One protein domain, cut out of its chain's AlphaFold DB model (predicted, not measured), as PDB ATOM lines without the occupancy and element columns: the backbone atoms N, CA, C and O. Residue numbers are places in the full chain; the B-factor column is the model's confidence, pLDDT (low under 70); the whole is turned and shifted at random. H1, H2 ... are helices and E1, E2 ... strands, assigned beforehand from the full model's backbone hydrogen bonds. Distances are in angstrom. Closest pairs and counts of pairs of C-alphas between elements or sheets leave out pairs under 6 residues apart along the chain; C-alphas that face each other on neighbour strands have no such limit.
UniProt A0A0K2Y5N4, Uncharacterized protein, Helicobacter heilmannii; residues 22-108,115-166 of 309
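Overview. This is residues 22 to 108 and 115 to 166 of the 309 residues of an uncharacterized protein of Helicobacter heilmannii (UniProt A0A0K2Y5N4). Two twisted four-stranded sheets, E1 to E4 and E5 to E8, form a sandwich, only partly face to face, with H1 covering the outside of the first sheet. E1 and E5 come close at one side; at the other, E4 and E8 are apart, and short H2 spans from E4 to E8. The printed part has 139 residues, with H1, then E1 to E8, then H2 along the chain. Both sheets are antiparallel, in the orders E1 E2 E3 E4 and E5 E6 E7 E8, and the class is mixed. The whole is compact, with a radius of gyration of the C-alphas of 14.5 A and spans of 40 by 35 by 24 A.

Arrangement. H1, residues 22 to 32, is on one face of the sheet of E1, residues 44 to 49, E2, residues 52 to 61, E3, residues 64 to 73, and E4, residues 76 to 84, two layers of helix and sheet. The closest C-alphas of H1 and E3 are those of Leu 27 and Cys 68, 7.1 A. The four strands form a meander, each the antiparallel neighbour of the one before. N 47 and O 54 are 3.1 A apart, N 57 and O 68 2.8 A, and N 69 and O 81 2.9 A, within hydrogen-bond range. E4 bends by 58 degrees at residue 79. The second sheet holds E5, residues 88 to 94, E6, residues 97 to 106, E7, residues 115 to 126, and E8, residues 129 to 137. Here N 90 and O 101 are 3.0 A apart, N 102 and O 119 2.9 A, and N 122 and O 134 2.9 A, within hydrogen-bond range. E8 bends by 51 degrees at residue 133. In the sandwich, the parts that face each other are 9.9 A centre to centre, and the strands of one sheet stand at 12 degrees to those of the other. The closest C-alphas of E1 and E5 are those of Leu 47 and Leu 91, 6.6 A. H2, residues 158 to 165, is over E7 and E8 at a height over the sheet of 9.7 A, across the strands at 87 degrees to E7 on the local plane. It only grazes the first sheet, with residues 158 to 161. Every O i to N i+4 pair is within hydrogen-bond range in H1 and H2.

Along the chain. H1 begins at C-alpha 22, (-42.598, 20.608, -35.973), and is 14.9 A long. E2 and E3 each measure 29.7 A, E4 24.7 A, E6 28.4 A and E8 23.4 A. E7, 34.9 A, begins at C-alpha 115, (-61.424, 17.985, -9.560). H2, 10.6 A, ends at C-alpha 165, (-45.530, 8.540, -8.641).

Size, cuts and confidence. The two C-alphas farthest apart, those of Ala 108 and His 127, are 44.1 A apart. Residues 109 to 114 are not printed, and C-alphas 108 and 115 are 7.6 A apart across the cut. The links H1 to E1 and E8 to H2 are long. The mean pLDDT of the printed part is 72.3, with 61 residues under 70, among them residues 22 to 53.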
ATOM      1  N   THR A  22     -43.129  21.706 -36.783       54.81
ATOM      2  CA  THR A  22     -42.598  20.608 -35.973       54.81
ATOM      3  C   THR A  22     -43.518  20.151 -34.828       54.81
ATOM      4  O   THR A  22     -43.642  18.950 -34.610       54.81
ATOM      5  N   ILE A  23     -44.186  21.064 -34.108       54.53
ATOM      6  CA  ILE A  23     -45.143  20.720 -33.034       54.53
ATOM      7  C   ILE A  23     -46.364  20.019 -33.626       54.53
ATOM      8  O   ILE A  23     -46.822  19.014 -33.087       54.53
ATOM      9  N   LYS A  24     -46.877  20.540 -34.747       58.38
ATOM     10  CA  LYS A  24     -48.033  19.964 -35.441       58.38
ATOM     11  C   LYS A  24     -47.734  18.539 -35.900       58.38
ATOM     12  O   LYS A  24     -48.530  17.650 -35.626       58.38
ATOM     13  N   THR A  25     -46.573  18.314 -36.520       60.97
ATOM     14  CA  THR A  25     -46.127  16.974 -36.934       60.97
ATOM     15  C   THR A  25     -46.001  16.028 -35.749       60.97
ATOM     16  O   THR A  25     -46.488  14.910 -35.816       60.97
ATOM     17  N   TRP A  26     -45.408  16.471 -34.644       59.81
ATOM     18  CA  TRP A  26     -45.183  15.616 -33.482       59.81
ATOM     19  C   TRP A  26     -46.477  15.226 -32.761       59.81
ATOM     20  O   TRP A  26     -46.674  14.076 -32.373       59.81
ATOM     21  N   LEU A  27     -47.408  16.170 -32.651       60.56
ATOM     22  CA  LEU A  27     -48.734  15.886 -32.127       60.56
ATOM     23  C   LEU A  27     -49.522  14.978 -33.074       60.56
ATOM     24  O   LEU A  27     -50.249  14.099 -32.627       60.56
ATOM     25  N   GLN A  28     -49.340  15.153 -34.382       60.19
ATOM     26  CA  GLN A  28     -49.922  14.286 -35.394       60.19
ATOM     27  C   GLN A  28     -49.323  12.874 -35.345       60.19
ATOM     28  O   GLN A  28     -50.079  11.921 -35.431       60.19
ATOM     29  N   GLU A  29     -48.019  12.702 -35.126       61.56
ATOM     30  CA  GLU A  29     -47.381  11.397 -34.881       61.56
ATOM     31  C   GLU A  29     -47.923  10.732 -33.610       61.56
ATOM     32  O   GLU A  29     -48.290   9.556 -33.638       61.56
ATOM     33  N   PHE A  30     -48.048  11.491 -32.518       62.22
ATOM     34  CA  PHE A  30     -48.652  11.018 -31.271       62.22
ATOM     35  C   PHE A  30     -50.109  10.567 -31.466       62.22
ATOM     36  O   PHE A  30     -50.493   9.499 -30.988       62.22
ATOM     37  N   LEU A  31     -50.915  11.345 -32.196       60.78
ATOM     38  CA  LEU A  31     -52.305  11.006 -32.523       60.78
ATOM     39  C   LEU A  31     -52.399   9.831 -33.516       60.78
ATOM     40  O   LEU A  31     -53.232   8.944 -33.343       60.78
ATOM     41  N   ASN A  32     -51.519   9.766 -34.516       59.69
ATOM     42  CA  ASN A  32     -51.473   8.694 -35.518       59.69
ATOM     43  C   ASN A  32     -51.086   7.345 -34.899       59.69
ATOM     44  O   ASN A  32     -51.635   6.314 -35.286       59.69
ATOM     45  N   ALA A  33     -50.217   7.345 -33.883       57.56
ATOM     46  CA  ALA A  33     -49.902   6.160 -33.081       57.56
ATOM     47  C   ALA A  33     -51.118   5.607 -32.302       57.56
ATOM     48  O   ALA A  33     -51.015   4.571 -31.647       57.56
ATOM     49  N   GLN A  34     -52.271   6.284 -32.347       50.12
ATOM     50  CA  GLN A  34     -53.452   5.997 -31.536       50.12
ATOM     51  C   GLN A  34     -54.717   5.642 -32.359       50.12
ATOM     52  O   GLN A  34     -55.776   5.482 -31.749       50.12
ATOM     53  N   LYS A  35     -54.604   5.407 -33.683       47.97
ATOM     54  CA  LYS A  35     -55.697   5.271 -34.690       47.97
ATOM     55  C   LYS A  35     -56.469   6.593 -34.924       47.97
ATOM     56  O   LYS A  35     -56.614   7.370 -33.983       47.97
ATOM     57  N   PRO A  36     -56.902   6.886 -36.167       44.19
ATOM     58  CA  PRO A  36     -57.062   8.265 -36.632       44.19
ATOM     59  C   PRO A  36     -58.374   8.908 -36.174       44.19
ATOM     60  O   PRO A  36     -59.417   8.280 -36.300       44.19
ATOM     61  N   GLU A  37     -58.304  10.166 -35.716       47.28
ATOM     62  CA  GLU A  37     -59.238  11.254 -36.063       47.28
ATOM     63  C   GLU A  37     -58.793  12.622 -35.493       47.28
ATOM     64  O   GLU A  37     -57.821  12.724 -34.747       47.28
ATOM     65  N   GLN A  38     -59.465  13.674 -35.966       47.88
ATOM     66  CA  GLN A  38     -58.998  15.040 -36.228       47.88
ATOM     67  C   GLN A  38     -58.359  15.847 -35.074       47.88
ATOM     68  O   GLN A  38     -58.787  15.836 -33.926       47.88
ATOM     69  N   LEU A  39     -57.364  16.653 -35.462       46.66
ATOM     70  CA  LEU A  39     -56.657  17.678 -34.686       46.66
ATOM     71  C   LEU A  39     -57.587  18.877 -34.400       46.66
ATOM     72  O   LEU A  39     -57.666  19.802 -35.206       46.66
ATOM     73  N   ALA A  40     -58.276  18.881 -33.257       45.78
ATOM     74  CA  ALA A  40     -59.106  20.005 -32.830       45.78
ATOM     75  C   ALA A  40     -58.397  20.795 -31.713       45.78
ATOM     76  O   ALA A  40     -58.376  20.382 -30.562       45.78
ATOM     77  N   HIS A  41     -57.863  21.962 -32.079       50.28
ATOM     78  CA  HIS A  41     -57.336  23.015 -31.198       50.28
ATOM     79  C   HIS A  41     -55.982  22.750 -30.510       50.28
ATOM     80  O   HIS A  41     -55.799  21.793 -29.764       50.28
ATOM     81  N   PHE A  42     -55.047  23.688 -30.722       52.75
ATOM     82  CA  PHE A  42     -53.754  23.766 -30.034       52.75
ATOM     83  C   PHE A  42     -53.688  25.070 -29.259       52.75
ATOM     84  O   PHE A  42     -53.838  26.141 -29.843       52.75
ATOM     85  N   SER A  43     -53.413  24.988 -27.963       55.22
ATOM     86  CA  SER A  43     -52.901  26.120 -27.197       55.22
ATOM     87  C   SER A  43     -51.396  25.957 -27.055       55.22
ATOM     88  O   SER A  43     -50.946  24.897 -26.602       55.22
ATOM     89  N   THR A  44     -50.628  26.979 -27.422       57.22
ATOM     90  CA  THR A  44     -49.181  26.970 -27.230       57.22
ATOM     91  C   THR A  44     -48.786  27.779 -26.004       57.22
ATOM     92  O   THR A  44     -49.181  28.929 -25.839       57.22
ATOM     93  N   SER A  45     -47.984  27.165 -25.139       62.12
ATOM     94  CA  SER A  45     -47.342  27.849 -24.015       62.12
ATOM     95  C   SER A  45     -45.864  28.001 -24.335       62.12
ATOM     96  O   SER A  45     -45.226  27.019 -24.720       62.12
ATOM     97  N   HIS A  46     -45.329  29.211 -24.182       69.44
ATOM     98  CA  HIS A  46     -43.931  29.517 -24.469       69.44
ATOM     99  C   HIS A  46     -43.230  30.037 -23.219       69.44
ATOM    100  O   HIS A  46     -43.771  30.883 -22.510       69.44
ATOM    101  N   LEU A  47     -42.021  29.544 -22.961       65.38
ATOM    102  CA  LEU A  47     -41.171  30.050 -21.889       65.38
ATOM    103  C   LEU A  47     -39.738  30.179 -22.392       65.38
ATOM    104  O   LEU A  47     -39.118  29.194 -22.795       65.38
ATOM    105  N   GLU A  48     -39.208  31.397 -22.351       67.62
ATOM    106  CA  GLU A  48     -37.820  31.660 -22.714       67.62
ATOM    107  C   GLU A  48     -36.877  31.363 -21.544       67.62
ATOM    108  O   GLU A  48     -37.034  31.832 -20.414       67.62
ATOM    109  N   PHE A  49     -35.868  30.553 -21.834       64.19
ATOM    110  CA  PHE A  49     -34.833  30.091 -20.922       64.19
ATOM    111  C   PHE A  49     -33.499  30.130 -21.682       64.19
ATOM    112  O   PHE A  49     -32.940  29.092 -22.023       64.19
ATOM    113  N   ALA A  50     -33.043  31.336 -22.044       57.66
ATOM    114  CA  ALA A  50     -31.970  31.563 -23.019       57.66
ATOM    115  C   ALA A  50     -30.744  30.638 -22.826       57.66
ATOM    116  O   ALA A  50     -30.230  30.543 -21.706       57.66
ATOM    117  N   PRO A  51     -30.258  29.960 -23.891       60.19
ATOM    118  CA  PRO A  51     -30.677  30.038 -25.306       60.19
ATOM    119  C   PRO A  51     -31.843  29.100 -25.704       60.19
ATOM    120  O   PRO A  51     -32.037  28.819 -26.890       60.19
ATOM    121  N   TYR A  52     -32.590  28.573 -24.734       68.94
ATOM    122  CA  TYR A  52     -33.688  27.635 -24.955       68.94
ATOM    123  C   TYR A  52     -35.054  28.332 -24.956       68.94
ATOM    124  O   TYR A  52     -35.278  29.276 -24.202       68.94
ATOM    125  N   THR A  53     -35.994  27.813 -25.740       69.75
ATOM    126  CA  THR A  53     -37.414  28.188 -25.681       69.75
ATOM    127  C   THR A  53     -38.227  26.924 -25.484       69.75
ATOM    128  O   THR A  53     -38.176  26.015 -26.306       69.75
ATOM    129  N   LEU A  54     -38.986  26.838 -24.403       75.38
ATOM    130  CA  LEU A  54     -39.880  25.709 -24.174       75.38
ATOM    131  C   LEU A  54     -41.214  25.966 -24.845       75.38
ATOM    132  O   LEU A  54     -41.727  27.082 -24.794       75.38
ATOM    133  N   ILE A  55     -41.753  24.927 -25.467       74.12
ATOM    134  CA  ILE A  55     -43.026  24.956 -26.172       74.12
ATOM    135  C   ILE A  55     -43.909  23.841 -25.629       74.12
ATOM    136  O   ILE A  55     -43.475  22.702 -25.473       74.12
ATOM    137  N   GLY A  56     -45.153  24.170 -25.331       76.88
ATOM    138  CA  GLY A  56     -46.174  23.217 -24.926       76.88
ATOM    139  C   GLY A  56     -47.302  23.172 -25.942       76.88
ATOM    140  O   GLY A  56     -47.605  24.203 -26.530       76.88
ATOM    141  N   ALA A  57     -47.930  22.017 -26.135       74.69
ATOM    142  CA  ALA A  57     -49.152  21.878 -26.916       74.69
ATOM    143  C   ALA A  57     -50.097  20.864 -26.268       74.69
ATOM    144  O   ALA A  57     -49.659  19.863 -25.698       74.69
ATOM    145  N   LEU A  58     -51.397  21.120 -26.383       74.25
ATOM    146  CA  LEU A  58     -52.452  20.203 -25.962       74.25
ATOM    147  C   LEU A  58     -53.090  19.557 -27.191       74.25
ATOM    148  O   LEU A  58     -53.362  20.243 -28.170       74.25
ATOM    149  N   ALA A  59     -53.350  18.254 -27.126       67.88
ATOM    150  CA  ALA A  59     -54.244  17.557 -28.042       67.88
ATOM    151  C   ALA A  59     -55.593  17.343 -27.356       67.88
ATOM    152  O   ALA A  59     -55.661  16.723 -26.288       67.88
ATOM    153  N   GLN A  60     -56.663  17.820 -27.991       62.22
ATOM    154  CA  GLN A  60     -58.034  17.565 -27.563       62.22
ATOM    155  C   GLN A  60     -58.806  16.851 -28.677       62.22
ATOM    156  O   GLN A  60     -58.985  17.373 -29.773       62.22
ATOM    157  N   VAL A  61     -59.268  15.640 -28.376       54.16
ATOM    158  CA  VAL A  61     -60.210  14.863 -29.194       54.16
ATOM    159  C   VAL A  61     -61.281  14.307 -28.240       54.16
ATOM    160  O   VAL A  61     -60.948  14.058 -27.076       54.16
ATOM    161  N   PRO A  62     -62.545  14.083 -28.662       54.34
ATOM    162  CA  PRO A  62     -63.663  13.768 -27.758       54.34
ATOM    163  C   PRO A  62     -63.429  12.587 -26.799       54.34
ATOM    164  O   PRO A  62     -64.037  12.528 -25.736       54.34
ATOM    165  N   SER A  63     -62.519  11.669 -27.139       53.41
ATOM    166  CA  SER A  63     -62.169  10.487 -26.343       53.41
ATOM    167  C   SER A  63     -60.709  10.441 -25.869       53.41
ATOM    168  O   SER A  63     -60.333   9.514 -25.149       53.41
ATOM    169  N   LYS A  64     -59.861  11.408 -26.256       62.31
ATOM    170  CA  LYS A  64     -58.418  11.399 -25.957       62.31
ATOM    171  C   LYS A  64     -57.912  12.801 -25.628       62.31
ATOM    172  O   LYS A  64     -58.000  13.720 -26.434       62.31
ATOM    173  N   LYS A  65     -57.336  12.932 -24.435       74.69
ATOM    174  CA  LYS A  65     -56.633  14.129 -23.958       74.69
ATOM    175  C   LYS A  65     -55.138  13.838 -23.917       74.69
ATOM    176  O   LYS A  65     -54.747  12.744 -23.496       74.69
ATOM    177  N   GLY A  66     -54.308  14.783 -24.333       77.56
ATOM    178  CA  GLY A  66     -52.858  14.643 -24.256       77.56
ATOM    179  C   GLY A  66     -52.141  15.982 -24.215       77.56
ATOM    180  O   GLY A  66     -52.652  16.993 -24.694       77.56
ATOM    181  N   ALA A  67     -50.937  15.970 -23.658       82.62
ATOM    182  CA  ALA A  67     -50.056  17.121 -23.588       82.62
ATOM    183  C   ALA A  67     -48.672  16.747 -24.123       82.62
ATOM    184  O   ALA A  67     -48.146  15.676 -23.823       82.62
ATOM    185  N   CYS A  68     -48.085  17.647 -24.901       77.44
ATOM    186  CA  CYS A  68     -46.786  17.489 -25.530       77.44
ATOM    187  C   CYS A  68     -45.910  18.697 -25.188       77.44
ATOM    188  O   CYS A  68     -46.351  19.840 -25.309       77.44
ATOM    189  N   VAL A  69     -44.673  18.454 -24.756       80.56
ATOM    190  CA  VAL A  69     -43.731  19.497 -24.321       80.56
ATOM    191  C   VAL A  69     -42.402  19.335 -25.038       80.56
ATOM    192  O   VAL A  69     -41.793  18.271 -24.971       80.56
ATOM    193  N   GLY A  70     -41.932  20.391 -25.694       72.56
ATOM    194  CA  GLY A  70     -40.669  20.428 -26.420       72.56
ATOM    195  C   GLY A  70     -39.744  21.555 -25.965       72.56
ATOM    196  O   GLY A  70     -40.172  22.567 -25.415       72.56
ATOM    197  N   VAL A  71     -38.457  21.385 -26.240       68.00
ATOM    198  CA  VAL A  71     -37.386  22.366 -26.057       68.00
ATOM    199  C   VAL A  71     -36.894  22.772 -27.436       68.00
ATOM    200  O   VAL A  71     -36.429  21.926 -28.200       68.00
ATOM    201  N   LEU A  72     -36.945  24.060 -27.740       63.47
ATOM    202  CA  LEU A  72     -36.224  24.673 -28.843       63.47
ATOM    203  C   LEU A  72     -34.874  25.178 -28.333       63.47
ATOM    204  O   LEU A  72     -34.788  25.725 -27.237       63.47
ATOM    205  N   TYR A  73     -33.835  25.038 -29.139       59.12
ATOM    206  CA  TYR A  73     -32.539  25.682 -28.964       59.12
ATOM    207  C   TYR A  73     -32.275  26.501 -30.223       59.12
ATOM    208  O   TYR A  73     -32.322  25.952 -31.322       59.12
ATOM    209  N   GLN A  74     -32.071  27.816 -30.080       60.88
ATOM    210  CA  GLN A  74     -31.880  28.724 -31.226       60.88
ATOM    211  C   GLN A  74     -32.976  28.579 -32.308       60.88
ATOM    212  O   GLN A  74     -32.703  28.552 -33.505       60.88
ATOM    213  N   GLY A  75     -34.235  28.420 -31.885       49.94
ATOM    214  CA  GLY A  75     -35.382  28.266 -32.790       49.94
ATOM    215  C   GLY A  75     -35.545  26.877 -33.426       49.94
ATOM    216  O   GLY A  75     -36.554  26.638 -34.087       49.94
ATOM    217  N   GLN A  76     -34.620  25.937 -33.200       48.16
ATOM    218  CA  GLN A  76     -34.724  24.557 -33.686       48.16
ATOM    219  C   GLN A  76     -35.143  23.596 -32.576       48.16
ATOM    220  O   GLN A  76     -34.645  23.670 -31.454       48.16
ATOM    221  N   LEU A  77     -36.046  22.660 -32.887       53.31
ATOM    222  CA  LEU A  77     -36.488  21.653 -31.923       53.31
ATOM    223  C   LEU A  77     -35.339  20.708 -31.559       53.31
ATOM    224  O   LEU A  77     -34.751  20.064 -32.426       53.31
ATOM    225  N   PHE A  78     -35.070  20.610 -30.261       53.72
ATOM    226  CA  PHE A  78     -33.996  19.814 -29.691       53.72
ATOM    227  C   PHE A  78     -34.509  18.479 -29.128       53.72
ATOM    228  O   PHE A  78     -34.060  17.424 -29.574       53.72
ATOM    229  N   LYS A  79     -35.453  18.499 -28.169       61.28
ATOM    230  CA  LYS A  79     -36.047  17.307 -27.512       61.28
ATOM    231  C   LYS A  79     -37.434  17.612 -26.940       61.28
ATOM    232  O   LYS A  79     -37.742  18.774 -26.709       61.28
ATOM    233  N   GLY A  80     -38.236  16.588 -26.651       65.62
ATOM    234  CA  GLY A  80     -39.536  16.728 -25.992       65.62
ATOM    235  C   GLY A  80     -40.164  15.386 -25.615       65.62
ATOM    236  O   GLY A  80     -39.599  14.342 -25.933       65.62
ATOM    237  N   PHE A  81     -41.321  15.415 -24.955       72.12
ATOM    238  CA  PHE A  81     -42.159  14.243 -24.675       72.12
ATOM    239  C   PHE A  81     -43.674  14.515 -24.783       72.12
ATOM    240  O   PHE A  81     -44.130  15.635 -24.554       72.12
ATOM    241  N   CYS A  82     -44.455  13.467 -25.059       76.62
ATOM    242  CA  CYS A  82     -45.919  13.507 -25.045       76.62
ATOM    243  C   CYS A  82     -46.483  12.519 -24.022       76.62
ATOM    244  O   CYS A  82     -45.979  11.404 -23.882       76.62
ATOM    245  N   VAL A  83     -47.544  12.927 -23.332       78.19
ATOM    246  CA  VAL A  83     -48.220  12.163 -22.274       78.19
ATOM    247  C   VAL A  83     -49.736  12.285 -22.397       78.19
ATOM    248  O   VAL A  83     -50.265  13.277 -22.907       78.19
ATOM    249  N   ARG A  84     -50.446  11.252 -21.949       82.25
ATOM    250  CA  ARG A  84     -51.901  11.104 -22.085       82.25
ATOM    251  C   ARG A  84     -52.639  11.520 -20.821       82.25
ATOM    252  O   ARG A  84     -52.100  11.494 -19.725       82.25
ATOM    253  N   GLY A  85     -53.918  11.840 -20.990       83.25
ATOM    254  CA  GLY A  85     -54.852  12.081 -19.893       83.25
ATOM    255  C   GLY A  85     -54.876  13.515 -19.374       83.25
ATOM    256  O   GLY A  85     -55.633  13.778 -18.454       83.25
ATOM    257  N   PHE A  86     -54.123  14.444 -19.969       86.81
ATOM    258  CA  PHE A  86     -54.031  15.840 -19.522       86.81
ATOM    259  C   PHE A  86     -54.694  16.794 -20.517       86.81
ATOM    260  O   PHE A  86     -54.525  16.644 -21.726       86.81
ATOM    261  N   ASN A  87     -55.439  17.776 -20.011       83.88
ATOM    262  CA  ASN A  87     -56.126  18.803 -20.805       83.88
ATOM    263  C   ASN A  87     -55.697  20.232 -20.460       83.88
ATOM    264  O   ASN A  87     -56.279  21.174 -20.990       83.88
ATOM    265  N   SER A  88     -54.711  20.396 -19.586       85.38
ATOM    266  CA  SER A  88     -54.136  21.682 -19.230       85.38
ATOM    267  C   SER A  88     -52.636  21.524 -18.982       85.38
ATOM    268  O   SER A  88     -52.168  20.493 -18.491       85.38
ATOM    269  N   LEU A  89     -51.883  22.542 -19.391       87.00
ATOM    270  CA  LEU A  89     -50.429  22.569 -19.350       87.00
ATOM    271  C   LEU A  89     -49.963  23.952 -18.900       87.00
ATOM    272  O   LEU A  89     -50.270  24.948 -19.560       87.00
ATOM    273  N   LYS A  90     -49.166  24.015 -17.834       88.25
ATOM    274  CA  LYS A  90     -48.510  25.256 -17.399       88.25
ATOM    275  C   LYS A  90     -47.000  25.084 -17.403       88.25
ATOM    276  O   LYS A  90     -46.481  24.105 -16.874       88.25
ATOM    277  N   LEU A  91     -46.308  26.051 -17.997       87.69
ATOM    278  CA  LEU A  91     -44.852  26.156 -18.000       87.69
ATOM    279  C   LEU A  91     -44.470  27.384 -17.178       87.69
ATOM    280  O   LEU A  91     -44.992  28.470 -17.421       87.69
ATOM    281  N   SER A  92     -43.556  27.228 -16.230       86.81
ATOM    282  CA  SER A  92     -43.045  28.339 -15.433       86.81
ATOM    283  C   SER A  92     -41.562  28.163 -15.118       86.81
ATOM    284  O   SER A  92     -40.991  27.077 -15.222       86.81
ATOM    285  N   LYS A  93     -40.908  29.270 -14.765       82.88
ATOM    286  CA  LYS A  93     -39.518  29.287 -14.308       82.88
ATOM    287  C   LYS A  93     -39.515  29.584 -12.816       82.88
ATOM    288  O   LYS A  93     -39.999  30.634 -12.407       82.88
ATOM    289  N   GLU A  94     -38.934  28.696 -12.022       78.00
ATOM    290  CA  GLU A  94     -38.862  28.835 -10.568       78.00
ATOM    291  C   GLU A  94     -37.427  28.559 -10.113       78.00
ATOM    292  O   GLU A  94     -36.887  27.487 -10.370       78.00
ATOM    293  N   GLN A  95     -36.772  29.550  -9.498       72.25
ATOM    294  CA  GLN A  95     -35.404  29.426  -8.958       72.25
ATOM    295  C   GLN A  95     -34.374  28.839  -9.951       72.25
ATOM    296  O   GLN A  95     -33.523  28.027  -9.597       72.25
ATOM    297  N   GLY A  96     -34.466  29.209 -11.233       69.62
ATOM    298  CA  GLY A  96     -33.561  28.698 -12.274       69.62
ATOM    299  C   GLY A  96     -33.842  27.256 -12.716       69.62
ATOM    300  O   GLY A  96     -33.140  26.742 -13.584       69.62
ATOM    301  N   LYS A  97     -34.887  26.619 -12.185       80.56
ATOM    302  CA  LYS A  97     -35.444  25.365 -12.689       80.56
ATOM    303  C   LYS A  97     -36.639  25.659 -13.589       80.56
ATOM    304  O   LYS A  97     -37.340  26.663 -13.441       80.56
ATOM    305  N   LEU A  98     -36.856  24.769 -14.544       87.25
ATOM    306  CA  LEU A  98     -38.100  24.710 -15.288       87.25
ATOM    307  C   LEU A  98     -39.114  23.938 -14.455       87.25
ATOM    308  O   LEU A  98     -38.834  22.814 -14.054       87.25
ATOM    309  N   ARG A  99     -40.301  24.494 -14.277       91.25
ATOM    310  CA  ARG A  99     -41.437  23.803 -13.688       91.25
ATOM    311  C   ARG A  99     -42.523  23.598 -14.734       91.25
ATOM    312  O   ARG A  99     -42.833  24.486 -15.528       91.25
ATOM    313  N   LEU A 100     -43.074  22.395 -14.732       91.62
ATOM    314  CA  LEU A 100     -44.129  21.963 -15.623       91.62
ATOM    315  C   LEU A 100     -45.274  21.375 -14.808       91.62
ATOM    316  O   LEU A 100     -45.064  20.450 -14.030       91.62
ATOM    317  N   GLU A 101     -46.485  21.860 -15.044       92.50
ATOM    318  CA  GLU A 101     -47.698  21.289 -14.464       92.50
ATOM    319  C   GLU A 101     -48.553  20.687 -15.575       92.50
ATOM    320  O   GLU A 101     -48.993  21.381 -16.497       92.50
ATOM    321  N   LEU A 102     -48.752  19.374 -15.487       91.69
ATOM    322  CA  LEU A 102     -49.640  18.590 -16.331       91.69
ATOM    323  C   LEU A 102     -50.928  18.373 -15.551       91.69
ATOM    324  O   LEU A 102     -50.912  17.695 -14.524       91.69
ATOM    325  N   VAL A 103     -52.033  18.943 -16.023       90.94
ATOM    326  CA  VAL A 103     -53.299  18.937 -15.289       90.94
ATOM    327  C   VAL A 103     -54.391  18.283 -16.126       90.94
ATOM    328  O   VAL A 103     -54.544  18.535 -17.322       90.94
ATOM    329  N   ASN A 104     -55.143  17.407 -15.476       89.62
ATOM    330  CA  ASN A 104     -56.408  16.879 -15.938       89.62
ATOM    331  C   ASN A 104     -57.521  17.473 -15.077       89.62
ATOM    332  O   ASN A 104     -57.784  17.000 -13.966       89.62
ATOM    333  N   SER A 105     -58.148  18.517 -15.603       85.31
ATOM    334  CA  SER A 105     -59.291  19.179 -14.989       85.31
ATOM    335  C   SER A 105     -60.582  18.488 -15.403       85.31
ATOM    336  O   SER A 105     -60.883  18.361 -16.600       85.31
ATOM    337  N   THR A 106     -61.351  18.062 -14.407       82.50
ATOM    338  CA  THR A 106     -62.697  17.512 -14.586       82.50
ATOM    339  C   THR A 106     -63.703  18.597 -14.201       82.50
ATOM    340  O   THR A 106     -63.675  19.034 -13.047       82.50
ATOM    341  N   PRO A 107     -64.549  19.077 -15.134       78.31
ATOM    342  CA  PRO A 107     -65.527  20.114 -14.831       78.31
ATOM    343  C   PRO A 107     -66.567  19.608 -13.827       78.31
ATOM    344  O   PRO A 107     -66.813  18.406 -13.724       78.31
ATOM    345  N   ALA A 108     -67.179  20.542 -13.100       78.69
ATOM    346  CA  ALA A 108     -68.251  20.232 -12.167       78.69
ATOM    347  C   ALA A 108     -69.442  19.605 -12.908       78.69
ATOM    348  O   ALA A 108     -69.855  20.094 -13.961       78.69
ATOM    349  N   LYS A 115     -62.626  18.641 -10.078       83.06
ATOM    350  CA  LYS A 115     -61.424  17.985  -9.560       83.06
ATOM    351  C   LYS A 115     -60.282  18.110 -10.551       83.06
ATOM    352  O   LYS A 115     -60.393  17.653 -11.691       83.06
ATOM    353  N   ASP A 116     -59.175  18.649 -10.057       87.69
ATOM    354  CA  ASP A 116     -57.900  18.682 -10.758       87.69
ATOM    355  C   ASP A 116     -57.008  17.549 -10.257       87.69
ATOM    356  O   ASP A 116     -56.841  17.327  -9.056       87.69
ATOM    357  N   THR A 117     -56.438  16.814 -11.201       88.56
ATOM    358  CA  THR A 117     -55.440  15.774 -10.939       88.56
ATOM    359  C   THR A 117     -54.275  15.945 -11.897       88.56
ATOM    360  O   THR A 117     -54.435  16.540 -12.958       88.56
ATOM    361  N   GLY A 118     -53.108  15.413 -11.551       92.12
ATOM    362  CA  GLY A 118     -51.996  15.334 -12.487       92.12
ATOM    363  C   GLY A 118     -50.647  15.402 -11.807       92.12
ATOM    364  O   GLY A 118     -50.497  14.839 -10.724       92.12
ATOM    365  N   TYR A 119     -49.684  16.073 -12.435       93.50
ATOM    366  CA  TYR A 119     -48.290  16.072 -11.999       93.50
ATOM    367  C   TYR A 119     -47.650  17.453 -12.067       93.50
ATOM    368  O   TYR A 119     -47.836  18.190 -13.036       93.50
ATOM    369  N   THR A 120     -46.804  17.730 -11.082       93.25
ATOM    370  CA  THR A 120     -45.816  18.805 -11.103       93.25
ATOM    371  C   THR A 120     -44.441  18.188 -11.324       93.25
ATOM    372  O   THR A 120     -43.993  17.352 -10.540       93.25
ATOM    373  N   LEU A 121     -43.762  18.606 -12.386       93.44
ATOM    374  CA  LEU A 121     -42.416  18.178 -12.737       93.44
ATOM    375  C   LEU A 121     -41.482  19.378 -12.666       93.44
ATOM    376  O   LEU A 121     -41.773  20.423 -13.246       93.44
ATOM    377  N   SER A 122     -40.333  19.216 -12.020       92.44
ATOM    378  CA  SER A 122     -39.267  20.218 -12.059       92.44
ATOM    379  C   SER A 122     -38.050  19.667 -12.773       92.44
ATOM    380  O   SER A 122     -37.613  18.548 -12.499       92.44
ATOM    381  N   PHE A 123     -37.470  20.471 -13.654       86.94
ATOM    382  CA  PHE A 123     -36.282  20.144 -14.415       86.94
ATOM    383  C   PHE A 123     -35.172  21.153 -14.142       86.94
ATOM    384  O   PHE A 123     -35.383  22.364 -14.203       86.94
ATOM    385  N   ALA A 124     -33.959  20.655 -13.925       79.50
ATOM    386  CA  ALA A 124     -32.761  21.480 -13.932       79.50
ATOM    387  C   ALA A 124     -32.060  21.366 -15.285       79.50
ATOM    388  O   ALA A 124     -31.925  20.274 -15.841       79.50
ATOM    389  N   LEU A 125     -31.577  22.497 -15.799       69.00
ATOM    390  CA  LEU A 125     -30.687  22.504 -16.950       69.00
ATOM    391  C   LEU A 125     -29.275  22.126 -16.485       69.00
ATOM    392  O   LEU A 125     -28.664  22.852 -15.705       69.00
ATOM    393  N   LYS A 126     -28.748  21.007 -16.983       58.97
ATOM    394  CA  LYS A 126     -27.359  20.581 -16.757       58.97
ATOM    395  C   LYS A 126     -26.707  20.264 -18.094       58.97
ATOM    396  O   LYS A 126     -27.260  19.494 -18.877       58.97
ATOM    397  N   HIS A 127     -25.569  20.899 -18.377       60.53
ATOM    398  CA  HIS A 127     -24.797  20.704 -19.616       60.53
ATOM    399  C   HIS A 127     -25.666  20.749 -20.893       60.53
ATOM    400  O   HIS A 127     -25.584  19.895 -21.774       60.53
ATOM    401  N   GLY A 128     -26.576  21.727 -20.954       59.06
ATOM    402  CA  GLY A 128     -27.466  21.938 -22.098       59.06
ATOM    403  C   GLY A 128     -28.608  20.926 -22.258       59.06
ATOM    404  O   GLY A 128     -29.237  20.866 -23.309       59.06
ATOM    405  N   THR A 129     -28.890  20.109 -21.240       60.84
ATOM    406  CA  THR A 129     -30.025  19.173 -21.228       60.84
ATOM    407  C   THR A 129     -30.876  19.383 -19.975       60.84
ATOM    408  O   THR A 129     -30.348  19.540 -18.876       60.84
ATOM    409  N   PHE A 130     -32.201  19.405 -20.129       70.88
ATOM    410  CA  PHE A 130     -33.130  19.471 -18.999       70.88
ATOM    411  C   PHE A 130     -33.331  18.072 -18.406       70.88
ATOM    412  O   PHE A 130     -33.797  17.169 -19.108       70.88
ATOM    413  N   TYR A 131     -32.996  17.902 -17.127       78.88
ATOM    414  CA  TYR A 131     -33.157  16.655 -16.374       78.88
ATOM    415  C   TYR A 131     -34.188  16.818 -15.270       78.88
ATOM    416  O   TYR A 131     -34.175  17.833 -14.576       78.88
ATOM    417  N   LEU A 132     -35.057  15.821 -15.107       83.69
ATOM    418  CA  LEU A 132     -36.057  15.768 -14.050       83.69
ATOM    419  C   LEU A 132     -35.348  15.727 -12.697       83.69
ATOM    420  O   LEU A 132     -34.622  14.782 -12.401       83.69
ATOM    421  N   THR A 133     -35.560  16.755 -11.887       85.25
ATOM    422  CA  THR A 133     -35.049  16.823 -10.516       85.25
ATOM    423  C   THR A 133     -36.114  16.500  -9.493       85.25
ATOM    424  O   THR A 133     -35.774  16.043  -8.412       85.25
ATOM    425  N   SER A 134     -37.386  16.743  -9.806       90.69
ATOM    426  CA  SER A 134     -38.474  16.337  -8.926       90.69
ATOM    427  C   SER A 134     -39.761  16.045  -9.681       90.69
ATOM    428  O   SER A 134     -40.028  16.630 -10.734       90.69
ATOM    429  N   LEU A 135     -40.552  15.136  -9.119       92.12
ATOM    430  CA  LEU A 135     -41.916  14.846  -9.531       92.12
ATOM    431  C   LEU A 135     -42.800  14.740  -8.289       92.12
ATOM    432  O   LEU A 135     -42.448  14.078  -7.311       92.12
ATOM    433  N   ALA A 136     -43.958  15.385  -8.359       91.00
ATOM    434  CA  ALA A 136     -45.016  15.285  -7.368       91.00
ATOM    435  C   ALA A 136     -46.359  15.094  -8.081       91.00
ATOM    436  O   ALA A 136     -46.596  15.742  -9.108       91.00
ATOM    437  N   PRO A 137     -47.275  14.266  -7.555       90.88
ATOM    438  CA  PRO A 137     -48.679  14.393  -7.903       90.88
ATOM    439  C   PRO A 137     -49.167  15.814  -7.575       90.88
ATOM    440  O   PRO A 137     -48.706  16.446  -6.623       90.88
ATOM    441  N   LEU A 138     -50.081  16.341  -8.386       88.12
ATOM    442  CA  LEU A 138     -50.556  17.718  -8.270       88.12
ATOM    443  C   LEU A 138     -51.108  17.984  -6.859       88.12
ATOM    444  O   LEU A 138     -51.959  17.236  -6.379       88.12
ATOM    445  N   ASN A 139     -50.638  19.058  -6.220       82.12
ATOM    446  CA  ASN A 139     -50.987  19.452  -4.846       82.12
ATOM    447  C   ASN A 139     -50.667  18.397  -3.767       82.12
ATOM    448  O   ASN A 139     -51.275  18.406  -2.698       82.12
ATOM    449  N   GLN A 140     -49.724  17.491  -4.033       86.25
ATOM    450  CA  GLN A 140     -49.239  16.498  -3.074       86.25
ATOM    451  C   GLN A 140     -47.733  16.643  -2.847       86.25
ATOM    452  O   GLN A 140     -47.043  17.391  -3.542       86.25
ATOM    453  N   SER A 141     -47.224  15.916  -1.852       84.88
ATOM    454  CA  SER A 141     -45.793  15.844  -1.565       84.88
ATOM    455  C   SER A 141     -45.014  15.217  -2.721       84.88
ATOM    456  O   SER A 141     -45.505  14.332  -3.425       84.88
ATOM    457  N   THR A 142     -43.767  15.654  -2.879       86.25
ATOM    458  CA  THR A 142     -42.809  15.092  -3.832       86.25
ATOM    459  C   THR A 142     -42.649  13.586  -3.622       86.25
ATOM    460  O   THR A 142     -42.321  13.143  -2.525       86.25
ATOM    461  N   THR A 143     -42.863  12.801  -4.679       85.00
ATOM    462  CA  THR A 143     -42.681  11.337  -4.666       85.00
ATOM    463  C   THR A 143     -41.334  10.921  -5.240       85.00
ATOM    464  O   THR A 143     -40.846   9.830  -4.959       85.00
ATOM    465  N   TYR A 144     -40.713  11.797  -6.027       85.62
ATOM    466  CA  TYR A 144     -39.389  11.593  -6.593       85.62
ATOM    467  C   TYR A 144     -38.583  12.881  -6.510       85.62
ATOM    468  O   TYR A 144     -39.038  13.924  -6.978       85.62
ATOM    469  N   GLU A 145     -37.368  12.791  -5.980       86.75
ATOM    470  CA  GLU A 145     -36.405  13.885  -5.973       86.75
ATOM    471  C   GLU A 145     -34.998  13.349  -6.226       86.75
ATOM    472  O   GLU A 145     -34.594  12.317  -5.689       86.75
ATOM    473  N   THR A 146     -34.239  14.038  -7.073       74.75
ATOM    474  CA  THR A 146     -32.843  13.705  -7.320       74.75
ATOM    475  C   THR A 146     -32.035  14.930  -7.719       74.75
ATOM    476  O   THR A 146     -32.521  15.870  -8.355       74.75
ATOM    477  N   THR A 147     -30.747  14.878  -7.410       68.50
ATOM    478  CA  THR A 147     -29.741  15.767  -7.989       68.50
ATOM    479  C   THR A 147     -29.008  15.107  -9.159       68.50
ATOM    480  O   THR A 147     -28.325  15.806  -9.911       68.50
ATOM    481  N   ALA A 148     -29.153  13.796  -9.365       58.94
ATOM    482  CA  ALA A 148     -28.475  13.062 -10.425       58.94
ATOM    483  C   ALA A 148     -29.175  13.258 -11.789       58.94
ATOM    484  O   ALA A 148     -30.403  13.321 -11.855       58.94
ATOM    485  N   PRO A 149     -28.429  13.347 -12.903       62.03
ATOM    486  CA  PRO A 149     -28.989  13.558 -14.240       62.03
ATOM    487  C   PRO A 149     -29.552  12.257 -14.847       62.03
ATOM    488  O   PRO A 149     -29.118  11.815 -15.907       62.03
ATOM    489  N   ILE A 150     -30.516  11.625 -14.172       63.03
ATOM    490  CA  ILE A 150     -31.020  10.289 -14.539       63.03
ATOM    491  C   ILE A 150     -32.014  10.378 -15.702       63.03
ATOM    492  O   ILE A 150     -31.816   9.771 -16.751       63.03
ATOM    493  N   TYR A 151     -33.082  11.164 -15.539       68.12
ATOM    494  CA  TYR A 151     -34.164  11.237 -16.521       68.12
ATOM    495  C   TYR A 151     -34.129  12.568 -17.267       68.12
ATOM    496  O   TYR A 151     -34.555  13.602 -16.755       68.12
ATOM    497  N   ALA A 152     -33.623  12.554 -18.500       71.50
ATOM    498  CA  ALA A 152     -33.740  13.701 -19.395       71.50
ATOM    499  C   ALA A 152     -35.208  13.931 -19.797       71.50
ATOM    500  O   ALA A 152     -35.987  12.984 -19.884       71.50
ATOM    501  N   MET A 153     -35.573  15.170 -20.131       72.25
ATOM    502  CA  MET A 153     -36.945  15.535 -20.513       72.25
ATOM    503  C   MET A 153     -37.531  14.659 -21.633       72.25
ATOM    504  O   MET A 153     -38.703  14.313 -21.587       72.25
ATOM    505  N   GLY A 154     -36.724  14.241 -22.612       67.31
ATOM    506  CA  GLY A 154     -37.194  13.366 -23.695       67.31
ATOM    507  C   GLY A 154     -37.484  11.914 -23.287       67.31
ATOM    508  O   GLY A 154     -38.050  11.175 -24.080       67.31
ATOM    509  N   ALA A 155     -37.091  11.489 -22.081       66.69
ATOM    510  CA  ALA A 155     -37.361  10.146 -21.561       66.69
ATOM    511  C   ALA A 155     -38.703  10.056 -20.814       66.69
ATOM    512  O   ALA A 155     -39.139   8.960 -20.460       66.69
ATOM    513  N   ILE A 156     -39.352  11.196 -20.556       75.44
ATOM    514  CA  ILE A 156     -40.639  11.242 -19.867       75.44
ATOM    515  C   ILE A 156     -41.709  10.586 -20.742       75.44
ATOM    516  O   ILE A 156     -41.812  10.846 -21.935       75.44
ATOM    517  N   ASN A 157     -42.505   9.708 -20.145       76.50
ATOM    518  CA  ASN A 157     -43.653   9.060 -20.770       76.50
ATOM    519  C   ASN A 157     -44.626   8.595 -19.678       76.50
ATOM    520  O   ASN A 157     -44.278   8.605 -18.495       76.50
ATOM    521  N   ASP A 158     -45.821   8.147 -20.067       74.25
ATOM    522  CA  ASP A 158     -46.868   7.744 -19.115       74.25
ATOM    523  C   ASP A 158     -46.394   6.669 -18.122       74.25
ATOM    524  O   ASP A 158     -46.722   6.725 -16.937       74.25
ATOM    525  N   LYS A 159     -45.591   5.702 -18.592       76.00
ATOM    526  CA  LYS A 159     -45.076   4.605 -17.762       76.00
ATOM    527  C   LYS A 159     -44.114   5.134 -16.704       76.00
ATOM    528  O   LYS A 159     -44.243   4.767 -15.543       76.00
ATOM    529  N   LEU A 160     -43.177   6.002 -17.086       73.19
ATOM    530  CA  LEU A 160     -42.219   6.587 -16.151       73.19
ATOM    531  C   LEU A 160     -42.920   7.462 -15.107       73.19
ATOM    532  O   LEU A 160     -42.590   7.361 -13.928       73.19
ATOM    533  N   LEU A 161     -43.905   8.270 -15.518       82.38
ATOM    534  CA  LEU A 161     -44.694   9.069 -14.578       82.38
ATOM    535  C   LEU A 161     -45.395   8.175 -13.556       82.38
ATOM    536  O   LEU A 161     -45.255   8.413 -12.360       82.38
ATOM    537  N   ALA A 162     -46.073   7.114 -13.998       82.25
ATOM    538  CA  ALA A 162     -46.725   6.170 -13.096       82.25
ATOM    539  C   ALA A 162     -45.725   5.518 -12.122       82.25
ATOM    540  O   ALA A 162     -45.962   5.512 -10.914       82.25
ATOM    541  N   THR A 163     -44.578   5.048 -12.623       79.88
ATOM    542  CA  THR A 163     -43.534   4.429 -11.792       79.88
ATOM    543  C   THR A 163     -43.021   5.380 -10.712       79.88
ATOM    544  O   THR A 163     -42.970   4.999  -9.549       79.88
ATOM    545  N   LEU A 164     -42.669   6.620 -11.068       79.88
ATOM    546  CA  LEU A 164     -42.099   7.597 -10.126       79.88
ATOM    547  C   LEU A 164     -43.137   8.227  -9.182       79.88
ATOM    548  O   LEU A 164     -42.773   8.874  -8.202       79.88
ATOM    549  N   SER A 165     -44.424   8.062  -9.483       81.06
ATOM    550  CA  SER A 165     -45.530   8.540  -8.641       81.06
ATOM    551  C   SER A 165     -45.999   7.502  -7.631       81.06
ATOM    552  O   SER A 165     -46.790   7.819  -6.746       81.06
ATOM    553  N   THR A 166     -45.548   6.256  -7.776       73.25
ATOM    554  CA  THR A 166     -45.880   5.186  -6.841       73.25
ATOM    555  C   THR A 166     -44.861   5.224  -5.700       73.25
ATOM    556  O   THR A 166     -43.662   5.186  -5.980       73.25
TER     557      THR A 166